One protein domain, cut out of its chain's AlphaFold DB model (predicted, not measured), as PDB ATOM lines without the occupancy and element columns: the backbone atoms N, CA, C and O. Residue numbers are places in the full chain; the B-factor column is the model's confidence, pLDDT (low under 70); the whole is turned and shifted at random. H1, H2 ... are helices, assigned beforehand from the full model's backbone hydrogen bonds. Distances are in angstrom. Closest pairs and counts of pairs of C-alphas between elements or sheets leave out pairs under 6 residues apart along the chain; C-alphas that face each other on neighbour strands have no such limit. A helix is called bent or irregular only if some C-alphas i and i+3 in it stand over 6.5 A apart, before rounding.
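Overview. This is residues 6 to 52 of the 113 residues of the protein "HNH endonuclease" of Dehalococcoidia bacterium (UniProt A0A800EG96). Three helices follow one another end to end and make an open, angular U: H2 is the base, and H1 and H3 are two arms that turn off its two ends at nearly square corners. The space between the two arms is empty, H1 and H3 are apart, and there is no packed core. The printed part has 47 residues with three named helices, in the order H1, H2, H3, and no named strand; the class is all helix. The whole is only just extended, close to loose, with a radius of gyration of the C-alphas of 14.7 A, and the C-alphas span 35 by 26 by 15 A along their three main axes.

Arrangement. The longest helix by residues is H1, residues 6 to 21. It touches no helix, but is near H2, residues 23 to 36. H1 and H2 are close but not clearly touching, with 1 pair of C-alphas within 8 A, and their closest C-alphas, those of Arg 19 and Ala 26, are 5.9 A apart. Their lines stand about perpendicular, at 83 degrees, and their centres are 18.5 A apart. H3, residues 38 to 50, touches no helix. H2 and H3 are close but not clearly touching, with 1 pair of C-alphas within 8 A; the closest C-alphas are those of Met 34 and Met 41, 7.1 A apart. The lines of H2 and H3 are about perpendicular, at 90 degrees, with the centres 18.3 A apart. H1 and H3 are apart. In H1, H2 and H3 every pair of O of residue i and N of residue i+4 is within hydrogen-bond range.

Along the chain. H1, Asp 6 to Asn 21, measures 22.5 A from first to last C-alpha; C-alpha 6 is at (23.545, -33.570, -18.564) and C-alpha 21 at (14.558, -48.537, -4.378). H2, Ile 23 to Arg 36, has 14 residues and measures 20.0 A. H3, Lys 38 to Ser 50, has 13 residues and measures 18.5 A, with C-alpha 50 at (-8.852, -43.266, -31.106). No helix is bent or irregular.

Size, cuts and confidence. The two C-alphas farthest apart are those of Lys 7 and Ser 50, at 36.4 A, and the first and last printed C-alphas, those of Asp 6 and Arg 52, are 34.4 A apart. Residues 6 to 17, residues 20 to 25 and residues 28 to 52 stand free. The links from H1 to H2 and from H2 to H3 are both tight, with 1 residue in each. The printed part has no cut. Its mean pLDDT is 89.9, and no printed residue is under 70.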
ATOM      1  N   ASP A   6      22.885 -32.736 -19.570       76.44
ATOM      2  CA  ASP A   6      23.545 -33.570 -18.564       76.44
ATOM      3  C   ASP A   6      22.912 -33.399 -17.170       76.44
ATOM      4  O   ASP A   6      22.522 -34.380 -16.528       76.44
ATOM      5  N   LYS A   7      22.667 -32.157 -16.736       83.00
ATOM      6  CA  LYS A   7      22.016 -31.882 -15.442       83.00
ATOM      7  C   LYS A   7      20.600 -32.458 -15.373       83.00
ATOM      8  O   LYS A   7      20.212 -33.041 -14.358       83.00
ATOM      9  N   TYR A   8      19.825 -32.306 -16.448       80.50
ATOM     10  CA  TYR A   8      18.461 -32.832 -16.508       80.50
ATOM     11  C   TYR A   8      18.440 -34.366 -16.543       80.50
ATOM     12  O   TYR A   8      17.665 -34.991 -15.817       80.50
ATOM     13  N   SER A   9      19.351 -34.982 -17.301       86.06
ATOM     14  CA  SER A   9      19.512 -36.440 -17.341       86.06
ATOM     15  C   SER A   9      19.790 -37.032 -15.958       86.06
ATOM     16  O   SER A   9      19.121 -37.991 -15.562       86.06
ATOM     17  N   ARG A  10      20.688 -36.406 -15.181       85.00
ATOM     18  CA  ARG A  10      20.997 -36.810 -13.797       85.00
ATOM     19  C   ARG A  10      19.796 -36.682 -12.858       85.00
ATOM     20  O   ARG A  10      19.572 -37.547 -12.016       85.00
ATOM     21  N   TYR A  11      19.000 -35.619 -12.993       84.94
ATOM     22  CA  TYR A  11      17.764 -35.461 -12.217       84.94
ATOM     23  C   TYR A  11      16.760 -36.589 -12.508       84.94
ATOM     24  O   TYR A  11      16.216 -37.193 -11.580       84.94
ATOM     25  N   LEU A  12      16.557 -36.924 -13.787       87.75
ATOM     26  CA  LEU A  12      15.685 -38.033 -14.180       87.75
ATOM     27  C   LEU A  12      16.199 -39.379 -13.656       87.75
ATOM     28  O   LEU A  12      15.402 -40.226 -13.250       87.75
ATOM     29  N   GLU A  13      17.516 -39.579 -13.649       89.50
ATOM     30  CA  GLU A  13      18.140 -40.793 -13.132       89.50
ATOM     31  C   GLU A  13      17.913 -40.978 -11.634       89.50
ATOM     32  O   GLU A  13      17.437 -42.043 -11.239       89.50
ATOM     33  N   LYS A  14      18.103 -39.926 -10.827       90.75
ATOM     34  CA  LYS A  14      17.757 -39.942  -9.396       90.75
ATOM     35  C   LYS A  14      16.292 -40.315  -9.164       90.75
ATOM     36  O   LYS A  14      15.976 -41.097  -8.270       90.75
ATOM     37  N   GLY A  15      15.380 -39.809  -9.996       89.31
ATOM     38  CA  GLY A  15      13.963 -40.180  -9.938       89.31
ATOM     39  C   GLY A  15      13.703 -41.650 -10.295       89.31
ATOM     40  O   GLY A  15      12.884 -42.313  -9.653       89.31
ATOM     41  N   ARG A  16      14.400 -42.187 -11.309       91.06
ATOM     42  CA  ARG A  16      14.335 -43.617 -11.671       91.06
ATOM     43  C   ARG A  16      14.883 -44.500 -10.552       91.06
ATOM     44  O   ARG A  16      14.274 -45.520 -10.242       91.06
ATOM     45  N   GLU A  17      16.004 -44.112  -9.958       93.31
ATOM     46  CA  GLU A  17      16.644 -44.814  -8.846       93.31
ATOM     47  C   GLU A  17      15.756 -44.827  -7.600       93.31
ATOM     48  O   GLU A  17      15.514 -45.892  -7.033       93.31
ATOM     49  N   TRP A  18      15.153 -43.689  -7.242       91.69
ATOM     50  CA  TRP A  18      14.194 -43.630  -6.139       91.69
ATOM     51  C   TRP A  18      13.039 -44.616  -6.340       91.69
ATOM     52  O   TRP A  18      12.700 -45.352  -5.419       91.69
ATOM     53  N   ARG A  19      12.469 -44.700  -7.552       89.88
ATOM     54  CA  ARG A  19      11.400 -45.668  -7.859       89.88
ATOM     55  C   ARG A  19      11.870 -47.118  -7.763       89.88
ATOM     56  O   ARG A  19      11.112 -47.942  -7.261       89.88
ATOM     57  N   ARG A  20      13.091 -47.424  -8.223       90.25
ATOM     58  CA  ARG A  20      13.693 -48.767  -8.110       90.25
ATOM     59  C   ARG A  20      13.861 -49.184  -6.649       90.25
ATOM     60  O   ARG A  20      13.497 -50.300  -6.300       90.25
ATOM     61  N   ASN A  21      14.313 -48.266  -5.797       93.94
ATOM     62  CA  ASN A  21      14.558 -48.537  -4.378       93.94
ATOM     63  C   ASN A  21      13.289 -48.436  -3.507       93.94
ATOM     64  O   ASN A  21      13.300 -48.853  -2.356       93.94
ATOM     65  N   ASN A  22      12.187 -47.889  -4.036       92.81
ATOM     66  CA  ASN A  22      10.928 -47.676  -3.314       92.81
ATOM     67  C   ASN A  22       9.731 -48.251  -4.091       92.81
ATOM     68  O   ASN A  22       8.697 -47.591  -4.218       92.81
ATOM     69  N   ILE A  23       9.862 -49.462  -4.644       90.44
ATOM     70  CA  ILE A  23       8.853 -50.074  -5.529       90.44
ATOM     71  C   ILE A  23       7.450 -50.077  -4.908       90.44
ATOM     72  O   ILE A  23       6.488 -49.711  -5.585       90.44
ATOM     73  N   GLU A  24       7.304 -50.455  -3.637       93.12
ATOM     74  CA  GLU A  24       5.988 -50.519  -2.987       93.12
ATOM     75  C   GLU A  24       5.361 -49.137  -2.812       93.12
ATOM     76  O   GLU A  24       4.212 -48.922  -3.197       93.12
ATOM     77  N   ARG A  25       6.146 -48.170  -2.333       91.44
ATOM     78  CA  ARG A  25       5.705 -46.783  -2.166       91.44
ATOM     79  C   ARG A  25       5.374 -46.131  -3.507       91.44
ATOM     80  O   ARG A  25       4.400 -45.391  -3.616       91.44
ATOM     81  N   ALA A  26       6.145 -46.437  -4.548       89.81
ATOM     82  CA  ALA A  26       5.865 -45.996  -5.908       89.81
ATOM     83  C   ALA A  26       4.556 -46.608  -6.436       89.81
ATOM     84  O   ALA A  26       3.732 -45.884  -6.995       89.81
ATOM     85  N   ARG A  27       4.319 -47.910  -6.212       90.31
ATOM     86  CA  ARG A  27       3.059 -48.587  -6.566       90.31
ATOM     87  C   ARG A  27       1.868 -47.981  -5.830       90.31
ATOM     88  O   ARG A  27       0.841 -47.727  -6.455       90.31
ATOM     89  N   GLU A  28       1.988 -47.739  -4.527       92.62
ATOM     90  CA  GLU A  28       0.937 -47.112  -3.723       92.62
ATOM     91  C   GLU A  28       0.619 -45.701  -4.220       92.62
ATOM     92  O   GLU A  28      -0.539 -45.394  -4.503       92.62
ATOM     93  N   PHE A  29       1.648 -44.878  -4.422       92.00
ATOM     94  CA  PHE A  29       1.498 -43.545  -4.990       92.00
ATOM     95  C   PHE A  29       0.777 -43.590  -6.344       92.00
ATOM     96  O   PHE A  29      -0.196 -42.863  -6.546       92.00
ATOM     97  N   SER A  30       1.186 -44.486  -7.250       89.31
ATOM     98  CA  SER A  30       0.515 -44.680  -8.538       89.31
ATOM     99  C   SER A  30      -0.944 -45.105  -8.375       89.31
ATOM    100  O   SER A  30      -1.803 -44.547  -9.055       89.31
ATOM    101  N   ARG A  31      -1.260 -46.045  -7.473       91.25
ATOM    102  CA  ARG A  31      -2.647 -46.469  -7.198       91.25
ATOM    103  C   ARG A  31      -3.504 -45.313  -6.689       91.25
ATOM    104  O   ARG A  31      -4.581 -45.076  -7.234       91.25
ATOM    105  N   ASN A  32      -3.013 -44.570  -5.702       94.25
ATOM    106  CA  ASN A  32      -3.720 -43.428  -5.123       94.25
ATOM    107  C   ASN A  32      -3.933 -42.324  -6.163       94.25
ATOM    108  O   ASN A  32      -5.032 -41.778  -6.276       94.25
ATOM    109  N   TRP A  33      -2.917 -42.047  -6.980       92.06
ATOM    110  CA  TRP A  33      -3.024 -41.096  -8.078       92.06
ATOM    111  C   TRP A  33      -4.060 -41.541  -9.120       92.06
ATOM    112  O   TRP A  33      -4.937 -40.754  -9.471       92.06
ATOM    113  N   MET A  34      -4.028 -42.807  -9.557       89.69
ATOM    114  CA  MET A  34      -5.010 -43.361 -10.501       89.69
ATOM    115  C   MET A  34      -6.436 -43.319  -9.939       89.69
ATOM    116  O   MET A  34      -7.366 -42.984 -10.669       89.69
ATOM    117  N   SER A  35      -6.615 -43.618  -8.648       91.81
ATOM    118  CA  SER A  35      -7.927 -43.592  -7.989       91.81
ATOM    119  C   SER A  35      -8.520 -42.182  -7.934       91.81
ATOM    120  O   SER A  35      -9.697 -41.993  -8.239       91.81
ATOM    121  N   ARG A  36      -7.695 -41.177  -7.614       93.50
ATOM    122  CA  ARG A  36      -8.111 -39.765  -7.556       93.50
ATOM    123  C   ARG A  36      -8.334 -39.151  -8.942       93.50
ATOM    124  O   ARG A  36      -9.114 -38.217  -9.065       93.50
ATOM    125  N   ASN A  37      -7.704 -39.697  -9.986       94.75
ATOM    126  CA  ASN A  37      -7.754 -39.181 -11.359       94.75
ATOM    127  C   ASN A  37      -8.503 -40.114 -12.332       94.75
ATOM    128  O   ASN A  37      -8.187 -40.164 -13.523       94.75
ATOM    129  N   LYS A  38      -9.511 -40.862 -11.861       93.00
ATOM    130  CA  LYS A  38     -10.284 -41.814 -12.688       93.00
ATOM    131  C   LYS A  38     -10.860 -41.192 -13.964       93.00
ATOM    132  O   LYS A  38     -10.761 -41.802 -15.025       93.00
ATOM    133  N   ALA A  39     -11.415 -39.981 -13.887       93.81
ATOM    134  CA  ALA A  39     -11.971 -39.292 -15.054       93.81
ATOM    135  C   ALA A  39     -10.901 -39.024 -16.126       93.81
ATOM    136  O   ALA A  39     -11.101 -39.333 -17.300       93.81
ATOM    137  N   TRP A  40      -9.724 -38.548 -15.707       93.88
ATOM    138  CA  TRP A  40      -8.583 -38.360 -16.603       93.88
ATOM    139  C   TRP A  40      -8.122 -39.688 -17.218       93.88
ATOM    140  O   TRP A  40      -7.853 -39.753 -18.413       93.88
ATOM    141  N   MET A  41      -8.096 -40.772 -16.436       91.00
ATOM    142  CA  MET A  41      -7.744 -42.107 -16.936       91.00
ATOM    143  C   MET A  41      -8.724 -42.608 -18.003       91.00
ATOM    144  O   MET A  41      -8.289 -43.183 -19.001       91.00
ATOM    145  N   ILE A  42     -10.029 -42.379 -17.822       91.62
ATOM    146  CA  ILE A  42     -11.062 -42.728 -18.809       91.62
ATOM    147  C   ILE A  42     -10.849 -41.929 -20.096       91.62
ATOM    148  O   ILE A  42     -10.763 -42.529 -21.168       91.62
ATOM    149  N   ALA A  43     -10.694 -40.607 -19.991       93.69
ATOM    150  CA  ALA A  43     -10.469 -39.733 -21.141       93.69
ATOM    151  C   ALA A  43      -9.184 -40.104 -21.897       93.69
ATOM    152  O   ALA A  43      -9.196 -40.265 -23.117       93.69
ATOM    153  N   ARG A  44      -8.087 -40.348 -21.170       92.94
ATOM    154  CA  ARG A  44      -6.829 -40.819 -21.755       92.94
ATOM    155  C   ARG A  44      -7.012 -42.151 -22.470       92.94
ATOM    156  O   ARG A  44      -6.530 -42.313 -23.583       92.94
ATOM    157  N   ASN A  45      -7.687 -43.119 -21.853       90.50
ATOM    158  CA  ASN A  45      -7.899 -44.425 -22.474       90.50
ATOM    159  C   ASN A  45      -8.784 -44.327 -23.726       90.50
ATOM    160  O   ASN A  45      -8.550 -45.071 -24.674       90.50
ATOM    161  N   ALA A  46      -9.765 -43.420 -23.749       88.88
ATOM    162  CA  ALA A  46     -10.563 -43.136 -24.940       88.88
ATOM    163  C   ALA A  46      -9.702 -42.535 -26.063       88.88
ATOM    164  O   ALA A  46      -9.719 -43.056 -27.174       88.88
ATOM    165  N   SER A  47      -8.869 -41.534 -25.754       92.50
ATOM    166  CA  SER A  47      -7.917 -40.955 -26.717       92.50
ATOM    167  C   SER A  47      -6.898 -41.988 -27.214       92.50
ATOM    168  O   SER A  47      -6.641 -42.108 -28.406       92.50
ATOM    169  N   ASN A  48      -6.377 -42.832 -26.327       89.62
ATOM    170  CA  ASN A  48      -5.487 -43.919 -26.724       89.62
ATOM    171  C   ASN A  48      -6.175 -44.922 -27.653       89.62
ATOM    172  O   ASN A  48      -5.495 -45.524 -28.471       89.62
ATOM    173  N   ARG A  49      -7.492 -45.145 -27.525       83.62
ATOM    174  CA  ARG A  49      -8.246 -45.996 -28.458       83.62
ATOM    175  C   ARG A  49      -8.441 -45.316 -29.809       83.62
ATOM    176  O   ARG A  49      -8.316 -46.011 -30.807       83.62
ATOM    177  N   SER A  50      -8.713 -44.009 -29.844       84.81
ATOM    178  CA  SER A  50      -8.852 -43.266 -31.106       84.81
ATOM    179  C   SER A  50      -7.532 -43.144 -31.866       84.81
ATOM    180  O   SER A  50      -7.550 -43.080 -33.085       84.81
ATOM    181  N   ASN A  51      -6.403 -43.146 -31.156       87.38
ATOM    182  CA  ASN A  51      -5.066 -43.086 -31.751       87.38
ATOM    183  C   ASN A  51      -4.534 -44.456 -32.208       87.38
ATOM    184  O   ASN A  51      -3.394 -44.540 -32.655       87.38
ATOM    185  N   ARG A  52      -5.290 -45.550 -32.036       84.62
ATOM    186  CA  ARG A  52      -4.875 -46.853 -32.570       84.62
ATOM    187  C   ARG A  52      -5.089 -46.855 -34.070       84.62
ATOM    188  O   ARG A  52      -6.174 -46.493 -34.519       84.62
TER     189      ARG A  52